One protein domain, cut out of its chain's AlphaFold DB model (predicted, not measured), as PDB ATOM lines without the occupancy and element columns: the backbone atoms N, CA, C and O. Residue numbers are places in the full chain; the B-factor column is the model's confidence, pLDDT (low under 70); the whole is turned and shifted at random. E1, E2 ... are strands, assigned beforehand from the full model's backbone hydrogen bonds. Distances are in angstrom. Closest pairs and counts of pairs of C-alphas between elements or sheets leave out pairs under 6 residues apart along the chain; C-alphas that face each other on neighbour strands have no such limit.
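What this domain is: This is residues 112 to 178 of the 178 residues of the protein "3'-phosphate/5'-hydroxy nucleic acid ligase" of Escherichia coli (UniProt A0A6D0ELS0). Two strand hairpins, a long bent one of E1 and E2 and a shorter one of E4 and E5, lie on opposite sides of a short strand pair, E3 and E6, that sits in the middle of the domain. The turns of the two hairpins point to opposite ends of the elongated whole, and residues 174 to 178 trail away as a tail. The printed part has 67 residues, with no named helix and six strands in the order E1, E2, E3, E4, E5, E6; these form three antiparallel sheets of two strands, E1 - E2, E3 - E6 and E4 - E5. The class is all strand, though strands hold 30 of the 67 residues, under half. The whole is only just compact, close to loose, with a radius of gyration of the C-alphas of 12.8 A and spans of 42 by 27 by 20 A.

Where its parts are: E1 is residues 116 to 123, 19.3 A from first to last C-alpha, beginning with C-alpha 116 at (21.561, 46.888, 14.670); it bends by 67 degrees at residue 120. E2 is residues 126 to 133 and 21.3 A long. E3 is residues 135 to 137, with C-alpha 135 at (25.036, 41.693, 11.384). E4 is residues 143 to 146, 10.3 A long, and E5 is residues 155 to 158, 9.8 A long. E6 is residues 168 to 170, ending with C-alpha 170 at (25.919, 37.226, 10.633).

How they stand to each other: E1 and E2 form an antiparallel hairpin, at 157 degrees between their directions, with N 117 and O 132 2.9 A apart and N 128 and O 121 2.8 A apart, within hydrogen-bond range. E2 and E3 meet only through their link, Gly 134. The closest C-alphas of E1 and E3, those of Asn 116 and Ala 135, are 7.1 A apart. E3 and E6 are antiparallel neighbours at 141 degrees, with N 136 and O 169 within hydrogen-bond range at 2.9 A. E2 and E6 are near each other, with 5 pairs of C-alphas within 10 A. The closest C-alphas of E3 and E4, those of Val 136 and Gly 144, are 7.4 A apart. E4 and E5 form the second antiparallel hairpin, at 146 degrees, with N 144 and O 157 within hydrogen-bond range at 2.8 A. The closest C-alphas of E4 and E6, those of Ile 146 and Ser 170, are 7.1 A apart. E1 is apart from E4, E5 and E6, and E5 is apart from E6.

The domain as a whole: The two C-alphas farthest apart, those of Gly 125 and Gly 151, are 42.1 A apart. The printed part has no cut and no long link; the links from E1 to E2, E2 to E3 and E3 to E4 are tight, and those from E4 to E5 and E5 to E6 are short. The mean pLDDT of the printed part is 86.7, and residues 173 to 178, which end at the chain's last residue, are under 70.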
ATOM      1  N   ASN A 112      29.452  41.247  24.367       71.44
ATOM      2  CA  ASN A 112      28.340  42.183  24.187       71.44
ATOM      3  C   ASN A 112      28.318  42.692  22.734       71.44
ATOM      4  O   ASN A 112      29.017  43.644  22.397       71.44
ATOM      5  N   CYS A 113      27.526  42.055  21.866       75.00
ATOM      6  CA  CYS A 113      27.403  42.462  20.463       75.00
ATOM      7  C   CYS A 113      26.162  43.323  20.218       75.00
ATOM      8  O   CYS A 113      25.026  42.897  20.443       75.00
ATOM      9  N   HIS A 114      26.379  44.502  19.642       79.62
ATOM     10  CA  HIS A 114      25.340  45.204  18.899       79.62
ATOM     11  C   HIS A 114      25.197  44.556  17.522       79.62
ATOM     12  O   HIS A 114      26.185  44.128  16.932       79.62
ATOM     13  N   HIS A 115      23.963  44.458  17.031       77.94
ATOM     14  CA  HIS A 115      23.670  43.864  15.721       77.94
ATOM     15  C   HIS A 115      22.743  44.707  14.839       77.94
ATOM     16  O   HIS A 115      22.437  44.328  13.712       77.94
ATOM     17  N   ASN A 116      22.286  45.840  15.372       84.06
ATOM     18  CA  ASN A 116      21.561  46.888  14.670       84.06
ATOM     19  C   ASN A 116      22.176  48.218  15.101       84.06
ATOM     20  O   ASN A 116      21.881  48.688  16.202       84.06
ATOM     21  N   TYR A 117      23.098  48.749  14.304       85.00
ATOM     22  CA  TYR A 117      23.835  49.964  14.632       85.00
ATOM     23  C   TYR A 117      24.535  50.576  13.421       85.00
ATOM     24  O   TYR A 117      24.699  49.927  12.386       85.00
ATOM     25  N   VAL A 118      24.951  51.828  13.588       89.50
ATOM     26  CA  VAL A 118      25.799  52.566  12.659       89.50
ATOM     27  C   VAL A 118      27.040  53.008  13.425       89.50
ATOM     28  O   VAL A 118      26.923  53.450  14.570       89.50
ATOM     29  N   GLN A 119      28.213  52.862  12.815       90.75
ATOM     30  CA  GLN A 119      29.486  53.241  13.419       90.75
ATOM     31  C   GLN A 119      30.437  53.805  12.357       90.75
ATOM     32  O   GLN A 119      30.476  53.301  11.235       90.75
ATOM     33  N   LYS A 120      31.211  54.835  12.721       92.69
ATOM     34  CA  LYS A 120      32.345  55.307  11.915       92.69
ATOM     35  C   LYS A 120      33.507  54.326  12.037       92.69
ATOM     36  O   LYS A 120      33.930  53.998  13.146       92.69
ATOM     37  N   GLU A 121      34.004  53.852  10.905       95.19
ATOM     38  CA  GLU A 121      35.102  52.894  10.817       95.19
ATOM     39  C   GLU A 121      36.055  53.284   9.691       95.19
ATOM     40  O   GLU A 121      35.664  53.963   8.748       95.19
ATOM     41  N   HIS A 122      37.303  52.829   9.781       96.00
ATOM     42  CA  HIS A 122      38.290  53.030   8.730       96.00
ATOM     43  C   HIS A 122      38.430  51.752   7.902       96.00
ATOM     44  O   HIS A 122      38.830  50.717   8.439       96.00
ATOM     45  N   HIS A 123      38.102  51.819   6.612       95.69
ATOM     46  CA  HIS A 123      38.202  50.696   5.673       95.69
ATOM     47  C   HIS A 123      38.678  51.202   4.315       95.69
ATOM     48  O   HIS A 123      38.271  52.272   3.875       95.69
ATOM     49  N   PHE A 124      39.532  50.427   3.642       95.88
ATOM     50  CA  PHE A 124      40.040  50.751   2.300       95.88
ATOM     51  C   PHE A 124      40.680  52.149   2.169       95.88
ATOM     52  O   PHE A 124      40.658  52.740   1.094       95.88
ATOM     53  N   GLY A 125      41.269  52.664   3.253       96.00
ATOM     54  CA  GLY A 125      41.934  53.971   3.282       96.00
ATOM     55  C   GLY A 125      41.019  55.160   3.584       96.00
ATOM     56  O   GLY A 125      41.515  56.278   3.661       96.00
ATOM     57  N   GLU A 126      39.725  54.934   3.819       96.06
ATOM     58  CA  GLU A 126      38.729  55.989   4.020       96.06
ATOM     59  C   GLU A 126      37.976  55.814   5.347       96.06
ATOM     60  O   GLU A 126      37.809  54.699   5.853       96.06
ATOM     61  N   GLU A 127      37.496  56.920   5.917       95.69
ATOM     62  CA  GLU A 127      36.530  56.890   7.019       95.69
ATOM     63  C   GLU A 127      35.109  56.735   6.465       95.69
ATOM     64  O   GLU A 127      34.629  57.560   5.691       95.69
ATOM     65  N   VAL A 128      34.418  55.675   6.878       93.94
ATOM     66  CA  VAL A 128      33.091  55.311   6.373       93.94
ATOM     67  C   VAL A 128      32.114  55.037   7.511       93.94
ATOM     68  O   VAL A 128      32.483  54.542   8.577       93.94
ATOM     69  N   LEU A 129      30.831  55.319   7.279       92.44
ATOM     70  CA  LEU A 129      29.750  54.891   8.167       92.44
ATOM     71  C   LEU A 129      29.305  53.475   7.799       92.44
ATOM     72  O   LEU A 129      28.622  53.259   6.797       92.44
ATOM     73  N   VAL A 130      29.647  52.502   8.640       94.50
ATOM     74  CA  VAL A 130      29.217  51.114   8.466       94.50
ATOM     75  C   VAL A 130      27.877  50.915   9.161       94.50
ATOM     76  O   VAL A 130      27.771  50.989  10.385       94.50
ATOM     77  N   THR A 131      26.836  50.635   8.375       92.62
ATOM     78  CA  THR A 131      25.515  50.256   8.892       92.62
ATOM     79  C   THR A 131      25.403  48.742   8.968       92.62
ATOM     80  O   THR A 131      25.454  48.053   7.951       92.62
ATOM     81  N   ARG A 132      25.186  48.208  10.170       93.00
ATOM     82  CA  ARG A 132      24.920  46.784  10.385       93.00
ATOM     83  C   ARG A 132      23.489  46.596  10.860       93.00
ATOM     84  O   ARG A 132      23.110  47.125  11.901       93.00
ATOM     85  N   LYS A 133      22.704  45.823  10.108       90.19
ATOM     86  CA  LYS A 133      21.337  45.415  10.459       90.19
ATOM     87  C   LYS A 133      21.231  43.898  10.355       90.19
ATOM     88  O   LYS A 133      21.310  43.350   9.264       90.19
ATOM     89  N   GLY A 134      21.091  43.218  11.490       87.19
ATOM     90  CA  GLY A 134      21.186  41.755  11.556       87.19
ATOM     91  C   GLY A 134      22.606  41.210  11.333       87.19
ATOM     92  O   GLY A 134      22.769  40.035  11.005       87.19
ATOM     93  N   ALA A 135      23.627  42.044  11.531       91.44
ATOM     94  CA  ALA A 135      25.036  41.693  11.384       91.44
ATOM     95  C   ALA A 135      25.841  42.243  12.566       91.44
ATOM     96  O   ALA A 135      25.469  43.258  13.148       91.44
ATOM     97  N   VAL A 136      26.942  41.589  12.922       91.12
ATOM     98  CA  VAL A 136      27.825  41.995  14.027       91.12
ATOM     99  C   VAL A 136      29.233  42.278  13.515       91.12
ATOM    100  O   VAL A 136      29.607  41.826  12.434       91.12
ATOM    101  N   SER A 137      30.009  43.034  14.296       92.75
ATOM    102  CA  SER A 137      31.435  43.216  14.018       92.75
ATOM    103  C   SER A 137      32.184  41.913  14.311       92.75
ATOM    104  O   SER A 137      31.865  41.192  15.258       92.75
ATOM    105  N   ALA A 138      33.139  41.604  13.449       94.44
ATOM    106  CA  ALA A 138      33.938  40.393  13.406       94.44
ATOM    107  C   ALA A 138      35.386  40.738  13.018       94.44
ATOM    108  O   ALA A 138      36.002  40.061  12.183       94.44
ATOM    109  N   GLN A 139      35.927  41.805  13.619       94.75
ATOM    110  CA  GLN A 139      37.335  42.170  13.471       94.75
ATOM    111  C   GLN A 139      38.244  41.008  13.881       94.75
ATOM    112  O   GLN A 139      37.857  40.130  14.658       94.75
ATOM    113  N   LYS A 140      39.473  40.990  13.360       96.12
ATOM    114  CA  LYS A 140      40.409  39.887  13.598       96.12
ATOM    115  C   LYS A 140      40.630  39.679  15.097       96.12
ATOM    116  O   LYS A 140      41.129  40.554  15.793       96.12
ATOM    117  N   GLY A 141      40.259  38.502  15.595       93.06
ATOM    118  CA  GLY A 141      40.404  38.138  17.003       93.06
ATOM    119  C   GLY A 141      39.266  38.595  17.922       93.06
ATOM    120  O   GLY A 141      39.201  38.100  19.049       93.06
ATOM    121  N   GLN A 142      38.349  39.449  17.457       91.81
ATOM    122  CA  GLN A 142      37.203  39.922  18.235       91.81
ATOM    123  C   GLN A 142      36.259  38.763  18.554       91.81
ATOM    124  O   GLN A 142      35.879  38.004  17.662       91.81
ATOM    125  N   LEU A 143      35.876  38.615  19.821       89.69
ATOM    126  CA  LEU A 143      34.848  37.651  20.192       89.69
ATOM    127  C   LEU A 143      33.463  38.179  19.803       89.69
ATOM    128  O   LEU A 143      33.144  39.347  20.027       89.69
ATOM    129  N   GLY A 144      32.653  37.298  19.230       87.88
ATOM    130  CA  GLY A 144      31.292  37.563  18.788       87.88
ATOM    131  C   GLY A 144      30.329  36.483  19.271       87.88
ATOM    132  O   GLY A 144      30.741  35.416  19.725       87.88
ATOM    133  N   ILE A 145      29.034  36.775  19.185       87.38
ATOM    134  CA  ILE A 145      27.964  35.860  19.568       87.38
ATOM    135  C   ILE A 145      26.957  35.788  18.431       87.38
ATOM    136  O   ILE A 145      26.463  36.813  17.956       87.38
ATOM    137  N   ILE A 146      26.664  34.563  18.011       87.88
ATOM    138  CA  ILE A 146      25.641  34.248  17.020       87.88
ATOM    139  C   ILE A 146      24.530  33.500  17.760       87.88
ATOM    140  O   ILE A 146      24.615  32.273  17.903       87.88
ATOM    141  N   PRO A 147      23.528  34.213  18.312       83.31
ATOM    142  CA  PRO A 147      22.358  33.575  18.889       83.31
ATOM    143  C   PRO A 147      21.590  32.742  17.857       83.31
ATOM    144  O   PRO A 147      21.317  33.178  16.732       83.31
ATOM    145  N   GLY A 148      21.189  31.545  18.280       79.56
ATOM    146  CA  GLY A 148      20.110  30.806  17.636       79.56
ATOM    147  C   GLY A 148      18.741  31.452  17.897       79.56
ATOM    148  O   GLY A 148      18.624  32.526  18.492       79.56
ATOM    149  N   SER A 149      17.669  30.789  17.463       74.38
ATOM    150  CA  SER A 149      16.337  31.048  18.021       74.38
ATOM    151  C   SER A 149      16.267  30.577  19.478       74.38
ATOM    152  O   SER A 149      17.100  29.788  19.909       74.38
ATOM    153  N   MET A 150      15.245  31.008  20.221       75.69
ATOM    154  CA  MET A 150      14.985  30.525  21.585       75.69
ATOM    155  C   MET A 150      14.985  28.986  21.625       75.69
ATOM    156  O   MET A 150      14.276  28.350  20.840       75.69
ATOM    157  N   GLY A 151      15.819  28.402  22.489       76.38
ATOM    158  CA  GLY A 151      16.035  26.954  22.602       76.38
ATOM    159  C   GLY A 151      16.933  26.301  21.535       76.38
ATOM    160  O   GLY A 151      17.171  25.095  21.604       76.38
ATOM    161  N   ALA A 152      17.450  27.049  20.557       84.38
ATOM    162  CA  ALA A 152      18.423  26.545  19.587       84.38
ATOM    163  C   ALA A 152      19.868  26.768  20.060       84.38
ATOM    164  O   ALA A 152      20.149  27.575  20.945       84.38
ATOM    165  N   LYS A 153      20.815  26.058  19.434       87.56
ATOM    166  CA  LYS A 153      22.244  26.252  19.709       87.56
ATOM    167  C   LYS A 153      22.662  27.678  19.353       87.56
ATOM    168  O   LYS A 153      22.293  28.192  18.298       87.56
ATOM    169  N   SER A 154      23.476  28.265  20.218       88.25
ATOM    170  CA  SER A 154      24.118  29.560  20.007       88.25
ATOM    171  C   SER A 154      25.631  29.382  20.003       88.25
ATOM    172  O   SER A 154      26.146  28.445  20.616       88.25
ATOM    173  N   PHE A 155      26.345  30.271  19.317       88.31
ATOM    174  CA  PHE A 155      27.781  30.122  19.087       88.31
ATOM    175  C   PHE A 155      28.541  31.340  19.596       88.31
ATOM    176  O   PHE A 155      28.193  32.475  19.266       88.31
ATOM    177  N   ILE A 156      29.611  31.098  20.354       88.25
ATOM    178  CA  ILE A 156      30.661  32.090  20.579       88.25
ATOM    179  C   ILE A 156      31.670  31.931  19.449       88.25
ATOM    180  O   ILE A 156      32.205  30.845  19.229       88.25
ATOM    181  N   VAL A 157      31.904  33.007  18.713       89.31
ATOM    182  CA  VAL A 157      32.753  33.019  17.521       89.31
ATOM    183  C   VAL A 157      33.917  33.979  17.698       89.31
ATOM    184  O   VAL A 157      33.901  34.843  18.573       89.31
ATOM    185  N   ARG A 158      34.937  33.838  16.852       92.69
ATOM    186  CA  ARG A 158      36.062  34.767  16.775       92.69
ATOM    187  C   ARG A 158      36.171  35.311  15.359       92.69
ATOM    188  O   ARG A 158      36.217  34.537  14.407       92.69
ATOM    189  N   GLY A 159      36.199  36.632  15.234       94.44
ATOM    190  CA  GLY A 159      36.268  37.314  13.954       94.44
ATOM    191  C   GLY A 159      37.556  36.998  13.199       94.44
ATOM    192  O   GLY A 159      38.644  36.948  13.782       94.44
ATOM    193  N   LEU A 160      37.419  36.782  11.891       96.12
ATOM    194  CA  LEU A 160      38.547  36.571  10.981       96.12
ATOM    195  C   LEU A 160      39.135  37.897  10.474       96.12
ATOM    196  O   LEU A 160      40.276  37.905  10.023       96.12
ATOM    197  N   GLY A 161      38.390  39.006  10.588       96.19
ATOM    198  CA  GLY A 161      38.801  40.315  10.080       96.19
ATOM    199  C   GLY A 161      38.837  40.387   8.556       96.19
ATOM    200  O   GLY A 161      39.798  40.901   8.004       96.19
ATOM    201  N   ASN A 162      37.830  39.823   7.881       96.50
ATOM    202  CA  ASN A 162      37.726  39.949   6.430       96.50
ATOM    203  C   ASN A 162      37.363  41.397   6.059       96.50
ATOM    204  O   ASN A 162      36.259  41.854   6.360       96.50
ATOM    205  N   GLU A 163      38.281  42.097   5.402       95.94
ATOM    206  CA  GLU A 163      38.096  43.483   4.965       95.94
ATOM    207  C   GLU A 163      36.970  43.613   3.930       95.94
ATOM    208  O   GLU A 163      36.184  44.554   4.007       95.94
ATOM    209  N   GLU A 164      36.787  42.626   3.042       95.81
ATOM    210  CA  GLU A 164      35.714  42.640   2.030       95.81
ATOM    211  C   GLU A 164      34.309  42.623   2.648       95.81
ATOM    212  O   GLU A 164      33.349  43.085   2.033       95.81
ATOM    213  N   SER A 165      34.171  42.114   3.878       94.81
ATOM    214  CA  SER A 165      32.911  42.155   4.625       94.81
ATOM    215  C   SER A 165      32.828  43.330   5.603       94.81
ATOM    216  O   SER A 165      31.995  43.302   6.514       94.81
ATOM    217  N   PHE A 166      33.695  44.342   5.467       96.25
ATOM    218  CA  PHE A 166      33.864  45.424   6.445       96.25
ATOM    219  C   PHE A 166      34.036  44.866   7.864       96.25
ATOM    220  O   PHE A 166      33.397  45.317   8.823       96.25
ATOM    221  N   CYS A 167      34.820  43.788   7.976       96.25
ATOM    222  CA  CYS A 167      35.017  43.027   9.203       96.25
ATOM    223  C   CYS A 167      33.693  42.659   9.891       96.25
ATOM    224  O   CYS A 167      33.545  42.874  11.092       96.25
ATOM    225  N   SER A 168      32.713  42.139   9.148       94.88
ATOM    226  CA  SER A 168      31.377  41.803   9.669       94.88
ATOM    227  C   SER A 168      31.028  40.327   9.484       94.88
ATOM    228  O   SER A 168      31.517  39.673   8.559       94.88
ATOM    229  N   CYS A 169      30.144  39.806  10.340       92.00
ATOM    230  CA  CYS A 169      29.528  38.485  10.183       92.00
ATOM    231  C   CYS A 169      28.031  38.495  10.553       92.00
ATOM    232  O   CYS A 169      27.483  39.509  10.995       92.00
ATOM    233  N   SER A 170      27.346  37.370  10.331       88.50
ATOM    234  CA  SER A 170      25.919  37.226  10.633       88.50
ATOM    235  C   SER A 170      25.638  37.317  12.136       88.50
ATOM    236  O   SER A 170      26.427  36.872  12.964       88.50
ATOM    237  N   HIS A 171      24.482  37.882  12.498       82.44
ATOM    238  CA  HIS A 171      24.061  37.949  13.898       82.44
ATOM    239  C   HIS A 171      23.307  36.699  14.376       82.44
ATOM    240  O   HIS A 171      23.311  36.414  15.563       82.44
ATOM    241  N   GLY A 172      22.635  35.945  13.507       78.38
ATOM    242  CA  GLY A 172      21.836  34.801  13.952       78.38
ATOM    243  C   GLY A 172      21.357  33.916  12.813       78.38
ATOM    244  O   GLY A 172      21.627  34.192  11.647       78.38
ATOM    245  N   ALA A 173      20.603  32.872  13.160       63.22
ATOM    246  CA  ALA A 173      20.113  31.852  12.223       63.22
ATOM    247  C   ALA A 173      19.042  32.335  11.213       63.22
ATOM    248  O   ALA A 173      18.559  31.546  10.406       63.22
ATOM    249  N   GLY A 174      18.670  33.622  11.233       61.75
ATOM    250  CA  GLY A 174      17.588  34.172  10.409       61.75
ATOM    251  C   GLY A 174      16.200  33.660  10.824       61.75
ATOM    252  O   GLY A 174      16.060  32.797  11.688       61.75
ATOM    253  N   ARG A 175      15.141  34.220  10.232       62.16
ATOM    254  CA  ARG A 175      13.776  33.679  10.332       62.16
ATOM    255  C   ARG A 175      13.332  33.267   8.934       62.16
ATOM    256  O   ARG A 175      13.450  34.069   8.016       62.16
ATOM    257  N   VAL A 176      12.830  32.040   8.785       61.59
ATOM    258  CA  VAL A 176      12.308  31.528   7.501       61.59
ATOM    259  C   VAL A 176      10.820  31.854   7.331       61.59
ATOM    260  O   VAL A 176      10.367  32.046   6.211       61.59
ATOM    261  N   MET A 177      10.066  31.964   8.430       48.41
ATOM    262  CA  MET A 177       8.657  32.369   8.413       48.41
ATOM    263  C   MET A 177       8.455  33.642   9.242       48.41
ATOM    264  O   MET A 177       9.017  33.766  10.336       48.41
ATOM    265  N   SER A 178       7.689  34.584   8.688       45.34
ATOM    266  CA  SER A 178       7.319  35.879   9.279       45.34
ATOM    267  C   SER A 178       5.820  35.978   9.483       45.34
ATOM    268  O   SER A 178       5.112  35.639   8.508       45.34
TER     269      SER A 178